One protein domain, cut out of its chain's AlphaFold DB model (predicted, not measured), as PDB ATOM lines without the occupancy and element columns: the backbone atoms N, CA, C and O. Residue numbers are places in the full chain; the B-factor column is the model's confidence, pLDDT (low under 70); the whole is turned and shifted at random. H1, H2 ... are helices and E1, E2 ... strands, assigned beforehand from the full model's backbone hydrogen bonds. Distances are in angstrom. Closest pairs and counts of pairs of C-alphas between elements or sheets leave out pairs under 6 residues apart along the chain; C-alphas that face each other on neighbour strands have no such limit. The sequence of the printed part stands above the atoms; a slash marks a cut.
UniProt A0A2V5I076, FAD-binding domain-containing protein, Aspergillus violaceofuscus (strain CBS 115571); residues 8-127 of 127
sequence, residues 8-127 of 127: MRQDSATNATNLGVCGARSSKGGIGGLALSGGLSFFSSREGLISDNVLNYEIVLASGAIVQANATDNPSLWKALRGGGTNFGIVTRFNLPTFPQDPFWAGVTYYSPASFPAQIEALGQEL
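What this domain is: This is residues 8 to 127 of the 127 residues of the protein "FAD-binding domain-containing protein" of Aspergillus violaceofuscus (strain CBS 115571) (UniProt A0A2V5I076). A small three-stranded sheet, E3-E2-E4, has two short helices, H1 and H3, over one face; E4 runs on into E5, which pairs with E1, and from there a long arm, residues 101 to 115, leads to H4 at the far end. Printed are 120 residues, with four named helices and five named strands in the order E1 H1 H2 E2 E3 H3 E4 E5 H4, both sheets antiparallel. The class is mixed, helices and strands, with 50 residues in named elements, under half. The whole is loose, radius of gyration of the C-alphas 18.1 A, spanning 58 by 33 by 25 A.

How they stand to each other: E2, residues 56 to 60, is the inner strand between the edge strands E3, residues 66 to 70, and E4, residues 90 to 95. E2 and E3 form a hairpin, N 69 and O 57 being 2.8 A apart; across E2 and E4, N 58 and O 93 are 2.9 A apart. H3, residues 75 to 81, is on the sheet at a height of 8.0 A; its closest C-alphas to E3 are those of Trp 78 and Ala 69, 4.7 A. E3, H3 and E4 form a split strand-helix-strand unit, two strands running the same way with E2 between, its crossover right-handed. H1, residues 31 to 36, is on the same face, giving two layers. E1, residues 19 to 21, and E5, residues 98 to 100, are antiparallel, N 20 and O 99 being 2.8 A apart. H2, residues 44 to 47, and H4, residues 116 to 126, are not on the larger sheet. Every O i to N i+4 pair is within hydrogen-bond range in H1, H3 and H4; H2 is too short for one.

Where its parts are: E4, 14.8 A long, begins at C-alpha 90 (32.524, 56.430, -30.195). H4, 15.8 A long, ends at C-alpha 126 (22.523, 39.520, -69.497).

The domain as a whole: The printed part has no cut. The link from E5 to H4 is long. Residues 8 to 16, 29 and 127 have pLDDT under 70.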
ATOM      1  N   MET A   8      22.336  27.663 -46.386       57.81
ATOM      2  CA  MET A   8      23.068  28.422 -45.376       57.81
ATOM      3  C   MET A   8      22.109  29.192 -44.468       57.81
ATOM      4  O   MET A   8      21.028  29.613 -44.885       57.81
ATOM      5  N   ARG A   9      22.533  29.392 -43.217       63.53
ATOM      6  CA  ARG A   9      21.917  30.333 -42.276       63.53
ATOM      7  C   ARG A   9      22.904  31.451 -41.958       63.53
ATOM      8  O   ARG A   9      24.114  31.262 -42.072       63.53
ATOM      9  N   GLN A  10      22.375  32.613 -41.607       63.38
ATOM     10  CA  GLN A  10      23.126  33.857 -41.625       63.38
ATOM     11  C   GLN A  10      24.133  34.012 -40.473       63.38
ATOM     12  O   GLN A  10      25.300  34.299 -40.727       63.38
ATOM     13  N   ASP A  11      23.689  33.901 -39.222       65.25
ATOM     14  CA  ASP A  11      24.525  34.135 -38.040       65.25
ATOM     15  C   ASP A  11      23.961  33.382 -36.830       65.25
ATOM     16  O   ASP A  11      22.754  33.293 -36.625       65.25
ATOM     17  N   SER A  12      24.858  32.873 -35.992       62.31
ATOM     18  CA  SER A  12      24.588  32.165 -34.742       62.31
ATOM     19  C   SER A  12      23.535  32.829 -33.845       62.31
ATOM     20  O   SER A  12      22.696  32.119 -33.295       62.31
ATOM     21  N   ALA A  13      23.522  34.164 -33.745       61.69
ATOM     22  CA  ALA A  13      22.591  34.907 -32.892       61.69
ATOM     23  C   ALA A  13      21.130  34.882 -33.386       61.69
ATOM     24  O   ALA A  13      20.208  35.021 -32.586       61.69
ATOM     25  N   THR A  14      20.904  34.691 -34.688       69.44
ATOM     26  CA  THR A  14      19.562  34.659 -35.305       69.44
ATOM     27  C   THR A  14      19.201  33.287 -35.882       69.44
ATOM     28  O   THR A  14      18.045  33.013 -36.205       69.44
ATOM     29  N   ASN A  15      20.163  32.361 -35.918       63.34
ATOM     30  CA  ASN A  15      20.001  31.018 -36.466       63.34
ATOM     31  C   ASN A  15      18.879  30.203 -35.813       63.34
ATOM     32  O   ASN A  15      18.371  29.291 -36.461       63.34
ATOM     33  N   ALA A  16      18.494  30.494 -34.569       66.56
ATOM     34  CA  ALA A  16      17.438  29.772 -33.858       66.56
ATOM     35  C   ALA A  16      16.030  30.364 -34.056       66.56
ATOM     36  O   ALA A  16      15.058  29.746 -33.626       66.56
ATOM     37  N   THR A  17      15.899  31.535 -34.689       77.75
ATOM     38  CA  THR A  17      14.646  32.312 -34.694       77.75
ATOM     39  C   THR A  17      14.035  32.534 -36.080       77.75
ATOM     40  O   THR A  17      13.004  33.192 -36.168       77.75
ATOM     41  N   ASN A  18      14.612  31.971 -37.155       86.25
ATOM     42  CA  ASN A  18      14.234  32.263 -38.555       86.25
ATOM     43  C   ASN A  18      14.207  33.773 -38.850       86.25
ATOM     44  O   ASN A  18      13.379  34.273 -39.614       86.25
ATOM     45  N   LEU A  19      15.110  34.504 -38.201       90.12
ATOM     46  CA  LEU A  19      15.311  35.924 -38.409       90.12
ATOM     47  C   LEU A  19      16.665  36.151 -39.074       90.12
ATOM     48  O   LEU A  19      17.589  35.350 -38.947       90.12
ATOM     49  N   GLY A  20      16.769  37.261 -39.783       90.81
ATOM     50  CA  GLY A  20      17.999  37.808 -40.320       90.81
ATOM     51  C   GLY A  20      18.161  39.255 -39.881       90.81
ATOM     52  O   GLY A  20      17.240  39.878 -39.351       90.81
ATOM     53  N   VAL A  21      19.359  39.784 -40.087       91.81
ATOM     54  CA  VAL A  21      19.713  41.182 -39.801       91.81
ATOM     55  C   VAL A  21      20.581  41.710 -40.936       91.81
ATOM     56  O   VAL A  21      21.319  40.946 -41.544       91.81
ATOM     57  N   CYS A  22      20.568  42.998 -41.263       91.69
ATOM     58  CA  CYS A  22      21.539  43.506 -42.234       91.69
ATOM     59  C   CYS A  22      22.921  43.589 -41.555       91.69
ATOM     60  O   CYS A  22      23.223  44.552 -40.859       91.69
ATOM     61  N   GLY A  23      23.724  42.525 -41.673       88.50
ATOM     62  CA  GLY A  23      25.012  42.360 -40.988       88.50
ATOM     63  C   GLY A  23      26.190  42.152 -41.942       88.50
ATOM     64  O   GLY A  23      26.015  42.082 -43.161       88.50
ATOM     65  N   ALA A  24      27.400  42.044 -41.389       87.38
ATOM     66  CA  ALA A  24      28.628  41.861 -42.164       87.38
ATOM     67  C   ALA A  24      28.601  40.568 -43.004       87.38
ATOM     68  O   ALA A  24      28.163  39.520 -42.538       87.38
ATOM     69  N   ARG A  25      29.140  40.616 -44.232       84.38
ATOM     70  CA  ARG A  25      29.280  39.424 -45.102       84.38
ATOM     71  C   ARG A  25      30.372  38.444 -44.670       84.38
ATOM     72  O   ARG A  25      30.434  37.329 -45.174       84.38
ATOM     73  N   SER A  26      31.273  38.870 -43.794       81.56
ATOM     74  CA  SER A  26      32.381  38.054 -43.302       81.56
ATOM     75  C   SER A  26      32.271  37.918 -41.795       81.56
ATOM     76  O   SER A  26      32.152  38.925 -41.100       81.56
ATOM     77  N   SER A  27      32.396  36.691 -41.295       73.81
ATOM     78  CA  SER A  27      32.387  36.391 -39.859       73.81
ATOM     79  C   SER A  27      33.570  36.998 -39.097       73.81
ATOM     80  O   SER A  27      33.522  37.099 -37.877       73.81
ATOM     81  N   LYS A  28      34.635  37.416 -39.797       73.12
ATOM     82  CA  LYS A  28      35.806  38.074 -39.189       73.12
ATOM     83  C   LYS A  28      35.659  39.595 -39.074       73.12
ATOM     84  O   LYS A  28      36.463  40.227 -38.397       73.12
ATOM     85  N   GLY A  29      34.696  40.194 -39.773       68.06
ATOM     86  CA  GLY A  29      34.503  41.643 -39.793       68.06
ATOM     87  C   GLY A  29      33.600  42.110 -38.655       68.06
ATOM     88  O   GLY A  29      32.497  41.598 -38.495       68.06
ATOM     89  N   GLY A  30      34.041  43.112 -37.893       79.25
ATOM     90  CA  GLY A  30      33.185  43.782 -36.914       79.25
ATOM     91  C   GLY A  30      32.140  44.679 -37.587       79.25
ATOM     92  O   GLY A  30      32.407  45.297 -38.618       79.25
ATOM     93  N   ILE A  31      30.954  44.791 -36.981       86.56
ATOM     94  CA  ILE A  31      29.859  45.608 -37.524       86.56
ATOM     95  C   ILE A  31      30.108  47.114 -37.400       86.56
ATOM     96  O   ILE A  31      29.601  47.868 -38.221       86.56
ATOM     97  N   GLY A  32      30.917  47.551 -36.428       89.50
ATOM     98  CA  GLY A  32      31.076  48.968 -36.086       89.50
ATOM     99  C   GLY A  32      31.446  49.848 -37.279       89.50
ATOM    100  O   GLY A  32      30.674  50.716 -37.667       89.50
ATOM    101  N   GLY A  33      32.591  49.592 -37.915       91.25
ATOM    102  CA  GLY A  33      33.016  50.376 -39.081       91.25
ATOM    103  C   GLY A  33      32.092  50.210 -40.292       91.25
ATOM    104  O   GLY A  33      31.820  51.176 -40.998       91.25
ATOM    105  N   LEU A  34      31.562  49.002 -40.513       93.31
ATOM    106  CA  LEU A  34      30.671  48.731 -41.643       93.31
ATOM    107  C   LEU A  34      29.354  49.505 -41.521       93.31
ATOM    108  O   LEU A  34      28.949  50.154 -42.475       93.31
ATOM    109  N   ALA A  35      28.729  49.500 -40.345       94.69
ATOM    110  CA  ALA A  35      27.470  50.193 -40.086       94.69
ATOM    111  C   ALA A  35      27.594  51.726 -40.084       94.69
ATOM    112  O   ALA A  35      26.580  52.412 -40.213       94.69
ATOM    113  N   LEU A  36      28.810  52.263 -39.931       95.94
ATOM    114  CA  LEU A  36      29.075  53.704 -39.953       95.94
ATOM    115  C   LEU A  36      29.469  54.230 -41.338       95.94
ATOM    116  O   LEU A  36      29.270  55.406 -41.630       95.94
ATOM    117  N   SER A  37      30.008  53.370 -42.201       94.19
ATOM    118  CA  SER A  37      30.514  53.750 -43.530       94.19
ATOM    119  C   SER A  37      29.649  53.237 -44.688       94.19
ATOM    120  O   SER A  37      30.086  53.260 -45.836       94.19
ATOM    121  N   GLY A  38      28.453  52.713 -44.410       93.38
ATOM    122  CA  GLY A  38      27.613  52.031 -45.397       93.38
ATOM    123  C   GLY A  38      27.467  50.557 -45.048       93.38
ATOM    124  O   GLY A  38      26.528  50.138 -44.376       93.38
ATOM    125  N   GLY A  39      28.454  49.771 -45.474       92.94
ATOM    126  CA  GLY A  39      28.561  48.357 -45.129       92.94
ATOM    127  C   GLY A  39      27.694  47.468 -46.017       92.94
ATOM    128  O   GLY A  39      26.468  47.524 -45.988       92.94
ATOM    129  N   LEU A  40      28.349  46.604 -46.793       92.38
ATOM    130  CA  LEU A  40      27.671  45.621 -47.634       92.38
ATOM    131  C   LEU A  40      27.309  44.371 -46.831       92.38
ATOM    132  O   LEU A  40      28.172  43.774 -46.179       92.38
ATOM    133  N   SER A  41      26.060  43.944 -46.977       91.69
ATOM    134  CA  SER A  41      25.496  42.702 -46.459       91.69
ATOM    135  C   SER A  41      25.145  41.738 -47.595       91.69
ATOM    136  O   SER A  41      25.032  42.137 -48.754       91.69
ATOM    137  N   PHE A  42      24.931  40.459 -47.274       90.12
ATOM    138  CA  PHE A  42      24.337  39.506 -48.221       90.12
ATOM    139  C   PHE A  42      22.903  39.894 -48.593       90.12
ATOM    140  O   PHE A  42      22.426  39.529 -49.660       90.12
ATOM    141  N   PHE A  43      22.246  40.680 -47.738       92.12
ATOM    142  CA  PHE A  43      20.873  41.135 -47.932       92.12
ATOM    143  C   PHE A  43      20.789  42.532 -48.539       92.12
ATOM    144  O   PHE A  43      19.687  43.047 -48.681       92.12
ATOM    145  N   SER A  44      21.912  43.156 -48.922       93.56
ATOM    146  CA  SER A  44      21.886  44.568 -49.315       93.56
ATOM    147  C   SER A  44      21.048  44.870 -50.548       93.56
ATOM    148  O   SER A  44      20.484  45.953 -50.634       93.56
ATOM    149  N   SER A  45      20.885  43.908 -51.455       92.25
ATOM    150  CA  SER A  45      19.982  44.053 -52.600       92.25
ATOM    151  C   SER A  45      18.500  44.135 -52.206       92.25
ATOM    152  O   SER A  45      17.711  44.660 -52.982       92.25
ATOM    153  N   ARG A  46      18.112  43.614 -51.031       93.06
ATOM    154  CA  ARG A  46      16.725  43.611 -50.532       93.06
ATOM    155  C   ARG A  46      16.497  44.648 -49.433       93.06
ATOM    156  O   ARG A  46      15.485  45.333 -49.448       93.06
ATOM    157  N   GLU A  47      17.437  44.754 -48.499       94.50
ATOM    158  CA  GLU A  47      17.295  45.533 -47.260       94.50
ATOM    159  C   GLU A  47      18.114  46.833 -47.266       94.50
ATOM    160  O   GLU A  47      18.030  47.617 -46.327       94.50
ATOM    161  N   GLY A  48      18.942  47.074 -48.286       95.25
ATOM    162  CA  GLY A  48      19.883  48.196 -48.308       95.25
ATOM    163  C   GLY A  48      21.180  47.932 -47.532       95.25
ATOM    164  O   GLY A  48      21.488  46.811 -47.114       95.25
ATOM    165  N   LEU A  49      22.010  48.959 -47.369       95.50
ATOM    166  CA  LEU A  49      23.278  48.829 -46.653       95.50
ATOM    167  C   LEU A  49      23.052  48.599 -45.151       95.50
ATOM    168  O   LEU A  49      21.973  48.842 -44.609       95.50
ATOM    169  N   ILE A  50      24.084  48.148 -44.442       95.44
ATOM    170  CA  ILE A  50      24.017  47.950 -42.987       95.44
ATOM    171  C   ILE A  50      23.664  49.275 -42.294       95.44
ATOM    172  O   ILE A  50      22.783  49.310 -41.435       95.44
ATOM    173  N   SER A  51      24.296  50.376 -42.708       95.81
ATOM    174  CA  SER A  51      23.984  51.728 -42.240       95.81
ATOM    175  C   SER A  51      22.534  52.101 -42.507       95.81
ATOM    176  O   SER A  51      21.911  52.761 -41.682       95.81
ATOM    177  N   ASP A  52      21.960  51.650 -43.625       95.50
ATOM    178  CA  ASP A  52      20.573  51.943 -43.976       95.50
ATOM    179  C   ASP A  52      19.579  51.263 -43.028       95.50
ATOM    180  O   ASP A  52      18.415  51.642 -42.980       95.50
ATOM    181  N   ASN A  53      20.033  50.323 -42.212       96.06
ATOM    182  CA  ASN A  53      19.176  49.599 -41.292       96.06
ATOM    183  C   ASN A  53      19.329  50.058 -39.839       96.06
ATOM    184  O   ASN A  53      18.565  49.615 -38.991       96.06
ATOM    185  N   VAL A  54      20.272  50.940 -39.490       97.00
ATOM    186  CA  VAL A  54      20.459  51.303 -38.075       97.00
ATOM    187  C   VAL A  54      19.320  52.197 -37.581       97.00
ATOM    188  O   VAL A  54      19.184  53.349 -37.996       97.00
ATOM    189  N   LEU A  55      18.527  51.682 -36.640       97.81
ATOM    190  CA  LEU A  55      17.405  52.396 -36.022       97.81
ATOM    191  C   LEU A  55      17.877  53.406 -34.980       97.81
ATOM    192  O   LEU A  55      17.268  54.459 -34.822       97.81
ATOM    193  N   ASN A  56      18.938  53.063 -34.250       98.25
ATOM    194  CA  ASN A  56      19.483  53.895 -33.190       98.25
ATOM    195  C   ASN A  56      20.968  53.601 -32.958       98.25
ATOM    196  O   ASN A  56      21.362  52.434 -32.882       98.25
ATOM    197  N   TYR A  57      21.745  54.661 -32.754       98.31
ATOM    198  CA  TYR A  57      23.105  54.598 -32.230       98.31
ATOM    199  C   TYR A  57      23.126  55.112 -30.790       98.31
ATOM    200  O   TYR A  57      22.607  56.194 -30.523       98.31
ATOM    201  N   GLU A  58      23.765  54.381 -29.882       98.44
ATOM    202  CA  GLU A  58      24.274  54.975 -28.643       98.44
ATOM    203  C   GLU A  58      25.706  55.429 -28.897       98.44
ATOM    204  O   GLU A  58      26.533  54.635 -29.358       98.44
ATOM    205  N   ILE A  59      25.991  56.702 -28.636       98.38
ATOM    206  CA  ILE A  59      27.267  57.315 -28.993       98.38
ATOM    207  C   ILE A  59      27.795  58.200 -27.870       98.38
ATOM    208  O   ILE A  59      27.070  59.015 -27.298       98.38
ATOM    209  N   VAL A  60      29.086  58.041 -27.582       98.50
ATOM    210  CA  VAL A  60      29.857  58.925 -26.708       98.50
ATOM    211  C   VAL A  60      30.441  60.047 -27.560       98.50
ATOM    212  O   VAL A  60      31.264  59.802 -28.446       98.50
ATOM    213  N   LEU A  61      30.001  61.276 -27.307       98.12
ATOM    214  CA  LEU A  61      30.482  62.470 -28.002       98.12
ATOM    215  C   LEU A  61      31.844  62.918 -27.461       98.12
ATOM    216  O   LEU A  61      32.262  62.527 -26.373       98.12
ATOM    217  N   ALA A  62      32.512  63.825 -28.180       97.25
ATOM    218  CA  ALA A  62      33.783  64.411 -27.742       97.25
ATOM    219  C   ALA A  62      33.691  65.148 -26.388       97.25
ATOM    220  O   ALA A  62      34.687  65.262 -25.683       97.25
ATOM    221  N   SER A  63      32.497  65.614 -26.003       97.62
ATOM    222  CA  SER A  63      32.240  66.196 -24.678       97.62
ATOM    223  C   SER A  63      32.214  65.166 -23.538       97.62
ATOM    224  O   SER A  63      32.138  65.553 -22.377       97.62
ATOM    225  N   GLY A  64      32.226  63.867 -23.851       97.94
ATOM    226  CA  GLY A  64      32.015  62.767 -22.908       97.94
ATOM    227  C   GLY A  64      30.541  62.437 -22.645       97.94
ATOM    228  O   GLY A  64      30.252  61.459 -21.961       97.94
ATOM    229  N   ALA A  65      29.598  63.209 -23.196       98.31
ATOM    230  CA  ALA A  65      28.174  62.912 -23.075       98.31
ATOM    231  C   ALA A  65      27.793  61.652 -23.870       98.31
ATOM    232  O   ALA A  65      28.248  61.466 -25.002       98.31
ATOM    233  N   ILE A  66      26.917  60.826 -23.293       98.62
ATOM    234  CA  ILE A  66      26.314  59.665 -23.957       98.62
ATOM    235  C   ILE A  66      24.939  60.079 -24.465       98.62
ATOM    236  O   ILE A  66      24.085  60.480 -23.673       98.62
ATOM    237  N   VAL A  67      24.724  59.984 -25.773       98.50
ATOM    238  CA  VAL A  67      23.460  60.368 -26.412       98.50
ATOM    239  C   VAL A  67      22.918  59.239 -27.282       98.50
ATOM    240  O   VAL A  67      23.657  58.338 -27.690       98.50
ATOM    241  N   GLN A  68      21.620  59.298 -27.572       98.62
ATOM    242  CA  GLN A  68      20.982  58.444 -28.567       98.62
ATOM    243  C   GLN A  68      20.836  59.224 -29.878       98.62
ATOM    244  O   GLN A  68      20.436  60.386 -29.876       98.62
ATOM    245  N   ALA A  69      21.165  58.589 -30.998       98.50
ATOM    246  CA  ALA A  69      20.971  59.143 -32.332       98.50
ATOM    247  C   ALA A  69      20.042  58.232 -33.140       98.50
ATOM    248  O   ALA A  69      20.431  57.138 -33.557       98.50
ATOM    249  N   ASN A  70      18.815  58.694 -33.358       98.56
ATOM    250  CA  ASN A  70      17.750  58.026 -34.101       98.56
ATOM    251  C   ASN A  70      16.859  59.056 -34.827       98.56
ATOM    252  O   ASN A  70      17.188  60.237 -34.917       98.56
ATOM    253  N   ALA A  71      15.724  58.620 -35.375       97.88
ATOM    254  CA  ALA A  71      14.820  59.488 -36.132       97.88
ATOM    255  C   ALA A  71      14.193  60.633 -35.306       97.88
ATOM    256  O   ALA A  71      13.780  61.636 -35.886       97.88
ATOM    257  N   THR A  72      14.119  60.490 -33.980       98.31
ATOM    258  CA  THR A  72      13.454  61.436 -33.070       98.31
ATOM    259  C   THR A  72      14.399  62.125 -32.085       98.31
ATOM    260  O   THR A  72      14.080  63.212 -31.614       98.31
ATOM    261  N   ASP A  73      15.560  61.535 -31.801       98.31
ATOM    262  CA  ASP A  73      16.591  62.067 -30.905       98.31
ATOM    263  C   ASP A  73      17.914  62.199 -31.672       98.31
ATOM    264  O   ASP A  73      18.381  61.240 -32.279       98.31
ATOM    265  N   ASN A  74      18.490  63.402 -31.713       98.31
ATOM    266  CA  ASN A  74      19.652  63.759 -32.546       98.31
ATOM    267  C   ASN A  74      19.563  63.289 -34.029       98.31
ATOM    268  O   ASN A  74      20.488  62.646 -34.537       98.31
ATOM    269  N   PRO A  75      18.496  63.636 -34.782       98.31
ATOM    270  CA  PRO A  75      18.260  63.107 -36.132       98.31
ATOM    271  C   PRO A  75      19.293  63.537 -37.182       98.31
ATOM    272  O   PRO A  75      19.496  62.837 -38.175       98.31
ATOM    273  N   SER A  76      19.957  64.679 -36.993       98.25
ATOM    274  CA  SER A  76      21.077  65.102 -37.843       98.25
ATOM    275  C   SER A  76      22.295  64.196 -37.652       98.25
ATOM    276  O   SER A  76      22.877  63.745 -38.636       98.25
ATOM    277  N   LEU A  77      22.628  63.870 -36.399       98.06
ATOM    278  CA  LEU A  77      23.700  62.940 -36.054       98.06
ATOM    279  C   LEU A  77      23.383  61.525 -36.549       98.06
ATOM    280  O   LEU A  77      24.248  60.879 -37.129       98.06
ATOM    281  N   TRP A  78      22.135  61.074 -36.408       98.06
ATOM    282  CA  TRP A  78      21.691  59.779 -36.934       98.06
ATOM    283  C   TRP A  78      21.916  59.658 -38.444       98.06
ATOM    284  O   TRP A  78      22.458  58.659 -38.907       98.06
ATOM    285  N   LYS A  79      21.566  60.693 -39.218       97.25
ATOM    286  CA  LYS A  79      21.836  60.732 -40.664       97.25
ATOM    287  C   LYS A  79      23.335  60.776 -40.964       97.25
ATOM    288  O   LYS A  79      23.788  60.061 -41.849       97.25
ATOM    289  N   ALA A  80      24.103  61.575 -40.221       97.31
ATOM    290  CA  ALA A  80      25.547  61.696 -40.413       97.31
ATOM    291  C   ALA A  80      26.290  60.374 -40.157       97.31
ATOM    292  O   ALA A  80      27.212  60.030 -40.891       97.31
ATOM    293  N   LEU A  81      25.861  59.599 -39.158       96.94
ATOM    294  CA  LEU A  81      26.441  58.295 -38.833       96.94
ATOM    295  C   LEU A  81      26.130  57.209 -39.874       96.94
ATOM    296  O   LEU A  81      26.808  56.187 -39.895       96.94
ATOM    297  N   ARG A  82      25.158  57.419 -40.771       95.75
ATOM    298  CA  ARG A  82      24.787  56.466 -41.831       95.75
ATOM    299  C   ARG A  82      25.602  56.695 -43.107       95.75
ATOM    300  O   ARG A  82      25.050  56.930 -44.175       95.75
ATOM    301  N   GLY A  83      26.928  56.654 -42.977       94.75
ATOM    302  CA  GLY A  83      27.881  56.837 -44.079       94.75
ATOM    303  C   GLY A  83      29.064  57.749 -43.743       94.75
ATOM    304  O   GLY A  83      30.071  57.732 -44.446       94.75
ATOM    305  N   GLY A  84      28.978  58.526 -42.662       94.25
ATOM    306  CA  GLY A  84      30.019  59.466 -42.246       94.25
ATOM    307  C   GLY A  84      31.155  58.864 -41.413       94.25
ATOM    308  O   GLY A  84      32.003  59.613 -40.927       94.25
ATOM    309  N   GLY A  85      31.193  57.542 -41.233       93.12
ATOM    310  CA  GLY A  85      32.271  56.842 -40.537       93.12
ATOM    311  C   GLY A  85      32.358  57.182 -39.043       93.12
ATOM    312  O   GLY A  85      31.364  57.477 -38.384       93.12
ATOM    313  N   THR A  86      33.568  57.136 -38.484       92.69
ATOM    314  CA  THR A  86      33.829  57.275 -37.036       92.69
ATOM    315  C   THR A  86      34.090  58.720 -36.588       92.69
ATOM    316  O   THR A  86      34.735  58.946 -35.569       92.69
ATOM    317  N   ASN A  87      33.636  59.714 -37.356       94.25
ATOM    318  CA  ASN A  87      34.017  61.118 -37.156       94.25
ATOM    319  C   ASN A  87      33.286  61.822 -36.002       94.25
ATOM    320  O   ASN A  87      33.734  62.867 -35.540       94.25
ATOM    321  N   PHE A  88      32.153  61.284 -35.547       95.56
ATOM    322  CA  PHE A  88      31.223  62.016 -34.678       95.56
ATOM    323  C   PHE A  88      31.214  61.538 -33.220       95.56
ATOM    324  O   PHE A  88      30.447  62.052 -32.408       95.56
ATOM    325  N   GLY A  89      32.059  60.563 -32.882       95.94
ATOM    326  CA  GLY A  89      32.154  59.985 -31.544       95.94
ATOM    327  C   GLY A  89      32.383  58.477 -31.567       95.94
ATOM    328  O   GLY A  89      32.572  57.868 -32.622       95.94
ATOM    329  N   ILE A  90      32.354  57.873 -30.381       97.56
ATOM    330  CA  ILE A  90      32.524  56.430 -30.195       97.56
ATOM    331  C   ILE A  90      31.144  55.801 -30.053       97.56
ATOM    332  O   ILE A  90      30.466  56.008 -29.048       97.56
ATOM    333  N   VAL A  91      30.724  55.028 -31.053       97.62
ATOM    334  CA  VAL A  91      29.462  54.284 -30.981       97.62
ATOM    335  C   VAL A  91      29.646  53.035 -30.129       97.62
ATOM    336  O   VAL A  91      30.484  52.186 -30.432       97.62
ATOM    337  N   THR A  92      28.838  52.916 -29.079       97.12
ATOM    338  CA  THR A  92      28.871  51.809 -28.111       97.12
ATOM    339  C   THR A  92      27.766  50.787 -28.353       97.12
ATOM    340  O   THR A  92      27.927  49.622 -27.991       97.12
ATOM    341  N   ARG A  93      26.658  51.182 -28.996       97.19
ATOM    342  CA  ARG A  93      25.546  50.281 -29.333       97.19
ATOM    343  C   ARG A  93      24.910  50.637 -30.671       97.19
ATOM    344  O   ARG A  93      24.684  51.807 -30.968       97.19
ATOM    345  N   PHE A  94      24.556  49.600 -31.427       96.62
ATOM    346  CA  PHE A  94      23.755  49.683 -32.644       96.62
ATOM    347  C   PHE A  94      22.458  48.906 -32.429       96.62
ATOM    348  O   PHE A  94      22.501  47.738 -32.043       96.62
ATOM    349  N   ASN A  95      21.320  49.528 -32.721       96.88
ATOM    350  CA  ASN A  95      20.040  48.834 -32.788       96.88
ATOM    351  C   ASN A  95      19.681  48.626 -34.262       96.88
ATOM    352  O   ASN A  95      19.533  49.599 -35.003       96.88
ATOM    353  N   LEU A  96      19.528  47.372 -34.674       95.00
ATOM    354  CA  LEU A  96      19.162  46.981 -36.035       95.00
ATOM    355  C   LEU A  96      17.815  46.250 -36.013       95.00
ATOM    356  O   LEU A  96      17.551  45.508 -35.062       95.00
ATOM    357  N   PRO A  97      16.964  46.429 -37.036       95.06
ATOM    358  CA  PRO A  97      15.776  45.622 -37.193       95.06
ATOM    359  C   PRO A  97      16.191  44.199 -37.548       95.06
ATOM    360  O   PRO A  97      17.228  43.954 -38.171       95.06
ATOM    361  N   THR A  98      15.333  43.263 -37.175       93.81
ATOM    362  CA  THR A  98      15.379  41.912 -37.724       93.81
ATOM    363  C   THR A  98      14.269  41.758 -38.748       93.81
ATOM    364  O   THR A  98      13.252  42.450 -38.686       93.81
ATOM    365  N   PHE A  99      14.465  40.851 -39.693       92.69
ATOM    366  CA  PHE A  99      13.475  40.503 -40.707       92.69
ATOM    367  C   PHE A  99      13.337  38.981 -40.802       92.69
ATOM    368  O   PHE A  99      14.298  38.274 -40.493       92.69
ATOM    369  N   PRO A 100      12.180  38.446 -41.232       92.56
ATOM    370  CA  PRO A 100      12.040  37.019 -41.493       92.56
ATOM    371  C   PRO A 100      13.073  36.544 -42.520       92.56
ATOM    372  O   PRO A 100      13.193  37.113 -43.609       92.56
ATOM    373  N   GLN A 101      13.823  35.503 -42.171       89.88
ATOM    374  CA  GLN A 101      14.841  34.934 -43.042       89.88
ATOM    375  C   GLN A 101      14.900  33.416 -42.903       89.88
ATOM    376  O   GLN A 101      15.411  32.872 -41.924       89.88
ATOM    377  N   ASP A 102      14.439  32.744 -43.953       87.38
ATOM    378  CA  ASP A 102      14.612  31.309 -44.127       87.38
ATOM    379  C   ASP A 102      16.016  30.970 -44.663       87.38
ATOM    380  O   ASP A 102      16.726  31.844 -45.182       87.38
ATOM    381  N   PRO A 103      16.442  29.699 -44.567       83.44
ATOM    382  CA  PRO A 103      17.694  29.258 -45.164       83.44
ATOM    383  C   PRO A 103      17.739  29.545 -46.672       83.44
ATOM    384  O   PRO A 103      16.776  29.278 -47.392       83.44
ATOM    385  N   PHE A 104      18.873  30.046 -47.156       84.12
ATOM    386  CA  PHE A 104      19.050  30.459 -48.552       84.12
ATOM    387  C   PHE A 104      20.192  29.700 -49.233       84.12
ATOM    388  O   PHE A 104      21.060  29.110 -48.583       84.12
ATOM    389  N   TRP A 105      20.172  29.699 -50.565       87.19
ATOM    390  CA  TRP A 105      21.219  29.088 -51.378       87.19
ATOM    391  C   TRP A 105      22.411  30.028 -51.500       87.19
ATOM    392  O   TRP A 105      22.256  31.213 -51.788       87.19
ATOM    393  N   ALA A 106      23.607  29.482 -51.311       84.69
ATOM    394  CA  ALA A 106      24.859  30.186 -51.523       84.69
ATOM    395  C   ALA A 106      25.835  29.278 -52.274       84.69
ATOM    396  O   ALA A 106      25.783  28.054 -52.149       84.69
ATOM    397  N   GLY A 107      26.733  29.880 -53.047       86.81
ATOM    398  CA  GLY A 107      27.737  29.165 -53.820       86.81
ATOM    399  C   GLY A 107      28.863  30.092 -54.250       86.81
ATOM    400  O   GLY A 107      28.712  31.313 -54.252       86.81
ATOM    401  N   VAL A 108      30.000  29.498 -54.595       86.75
ATOM    402  CA  VAL A 108      31.141  30.205 -55.177       86.75
ATOM    403  C   VAL A 108      31.419  29.584 -56.536       86.75
ATOM    404  O   VAL A 108      31.536  28.363 -56.643       86.75
ATOM    405  N   THR A 109      31.536  30.427 -57.555       86.62
ATOM    406  CA  THR A 109      31.877  30.022 -58.919       86.62
ATOM    407  C   THR A 109      33.294  30.488 -59.227       86.62
ATOM    408  O   THR A 109      33.644  31.634 -58.943       86.62
ATOM    409  N   TYR A 110      34.111  29.608 -59.806       87.19
ATOM    410  CA  TYR A 110      35.495  29.901 -60.176       87.19
ATOM    411  C   TYR A 110      35.649  29.846 -61.694       87.19
ATOM    412  O   TYR A 110      35.200  28.894 -62.329       87.19
ATOM    413  N   TYR A 111      36.329  30.841 -62.260       86.88
ATOM    414  CA  TYR A 111      36.629  30.912 -63.688       86.88
ATOM    415  C   TYR A 111      38.135  30.834 -63.910       86.88
ATOM    416  O   TYR A 111      38.915  31.421 -63.158       86.88
ATOM    417  N   SER A 112      38.555  30.125 -64.959       91.94
ATOM    418  CA  SER A 112      39.962  30.123 -65.357       91.94
ATOM    419  C   SER A 112      40.341  31.474 -65.987       91.94
ATOM    420  O   SER A 112      39.494  32.079 -66.655       91.94
ATOM    421  N   PRO A 113      41.601  31.934 -65.859       91.44
ATOM    422  CA  PRO A 113      42.045  33.177 -66.494       91.44
ATOM    423  C   PRO A 113      41.812  33.205 -68.010       91.44
ATOM    424  O   PRO A 113      41.427  34.237 -68.547       91.44
ATOM    425  N   ALA A 114      41.972  32.064 -68.693       93.69
ATOM    426  CA  ALA A 114      41.768  31.955 -70.138       93.69
ATOM    427  C   ALA A 114      40.308  32.198 -70.558       93.69
ATOM    428  O   ALA A 114      40.055  32.771 -71.612       93.69
ATOM    429  N   SER A 115      39.346  31.787 -69.726       91.75
ATOM    430  CA  SER A 115      37.912  31.985 -69.979       91.75
ATOM    431  C   SER A 115      37.374  33.327 -69.477       91.75
ATOM    432  O   SER A 115      36.257  33.692 -69.825       91.75
ATOM    433  N   PHE A 116      38.126  34.049 -68.641       90.50
ATOM    434  CA  PHE A 116      37.619  35.216 -67.916       90.50
ATOM    435  C   PHE A 116      37.064  36.334 -68.823       90.50
ATOM    436  O   PHE A 116      35.961  36.794 -68.534       90.50
ATOM    437  N   PRO A 117      37.715  36.726 -69.941       91.75
ATOM    438  CA  PRO A 117      37.182  37.777 -70.813       91.75
ATOM    439  C   PRO A 117      35.795  37.449 -71.381       91.75
ATOM    440  O   PRO A 117      34.882  38.263 -71.278       91.75
ATOM    441  N   ALA A 118      35.606  36.224 -71.885       91.31
ATOM    442  CA  ALA A 118      34.330  35.784 -72.451       91.31
ATOM    443  C   ALA A 118      33.201  35.745 -71.404       91.31
ATOM    444  O   ALA A 118      32.049  36.013 -71.721       91.31
ATOM    445  N   GLN A 119      33.527  35.435 -70.146       90.06
ATOM    446  CA  GLN A 119      32.550  35.426 -69.051       90.06
ATOM    447  C   GLN A 119      32.110  36.842 -68.658       90.06
ATOM    448  O   GLN A 119      30.943  37.052 -68.341       90.06
ATOM    449  N   ILE A 120      33.019  37.823 -68.699       89.88
ATOM    450  CA  ILE A 120      32.674  39.232 -68.452       89.88
ATOM    451  C   ILE A 120      31.796  39.785 -69.578       89.88
ATOM    452  O   ILE A 120      30.816  40.470 -69.292       89.88
ATOM    453  N   GLU A 121      32.105  39.466 -70.838       92.00
ATOM    454  CA  GLU A 121      31.257  39.849 -71.975       92.00
ATOM    455  C   GLU A 121      29.856  39.242 -71.870       92.00
ATOM    456  O   GLU A 121      28.874  39.965 -72.025       92.00
ATOM    457  N   ALA A 122      29.758  37.949 -71.544       90.06
ATOM    458  CA  ALA A 122      28.474  37.284 -71.342       90.06
ATOM    459  C   ALA A 122      27.657  37.945 -70.218       90.06
ATOM    460  O   ALA A 122      26.485  38.251 -70.414       90.06
ATOM    461  N   LEU A 123      28.287  38.252 -69.077       88.38
ATOM    462  CA  LEU A 123      27.625  38.958 -67.976       88.38
ATOM    463  C   LEU A 123      27.092  40.333 -68.406       88.38
ATOM    464  O   LEU A 123      26.007  40.727 -67.990       88.38
ATOM    465  N   GLY A 124      27.836  41.061 -69.241       87.62
ATOM    466  CA  GLY A 124      27.408  42.360 -69.761       87.62
ATOM    467  C   GLY A 124      26.244  42.295 -70.755       87.62
ATOM    468  O   GLY A 124      25.609  43.317 -70.979       87.62
ATOM    469  N   GLN A 125      25.967  41.131 -71.350       88.44
ATOM    470  CA  GLN A 125      24.835  40.918 -72.263       88.44
ATOM    471  C   GLN A 125      23.552  40.476 -71.543       88.44
ATOM    472  O   GLN A 125      22.471  40.583 -72.118       88.44
ATOM    473  N   GLU A 126      23.664  39.957 -70.317       74.81
ATOM    474  CA  GLU A 126      22.523  39.520 -69.497       74.81
ATOM    475  C   GLU A 126      21.917  40.639 -68.627       74.81
ATOM    476  O   GLU A 126      20.824  40.457 -68.085       74.81
ATOM    477  N   LEU A 127      22.613  41.774 -68.488       59.06
ATOM    478  CA  LEU A 127      22.155  42.976 -67.774       59.06
ATOM    479  C   LEU A 127      21.507  43.986 -68.728       59.06
ATOM    480  O   LEU A 127      20.499  44.599 -68.308       59.06
TER     481      LEU A 127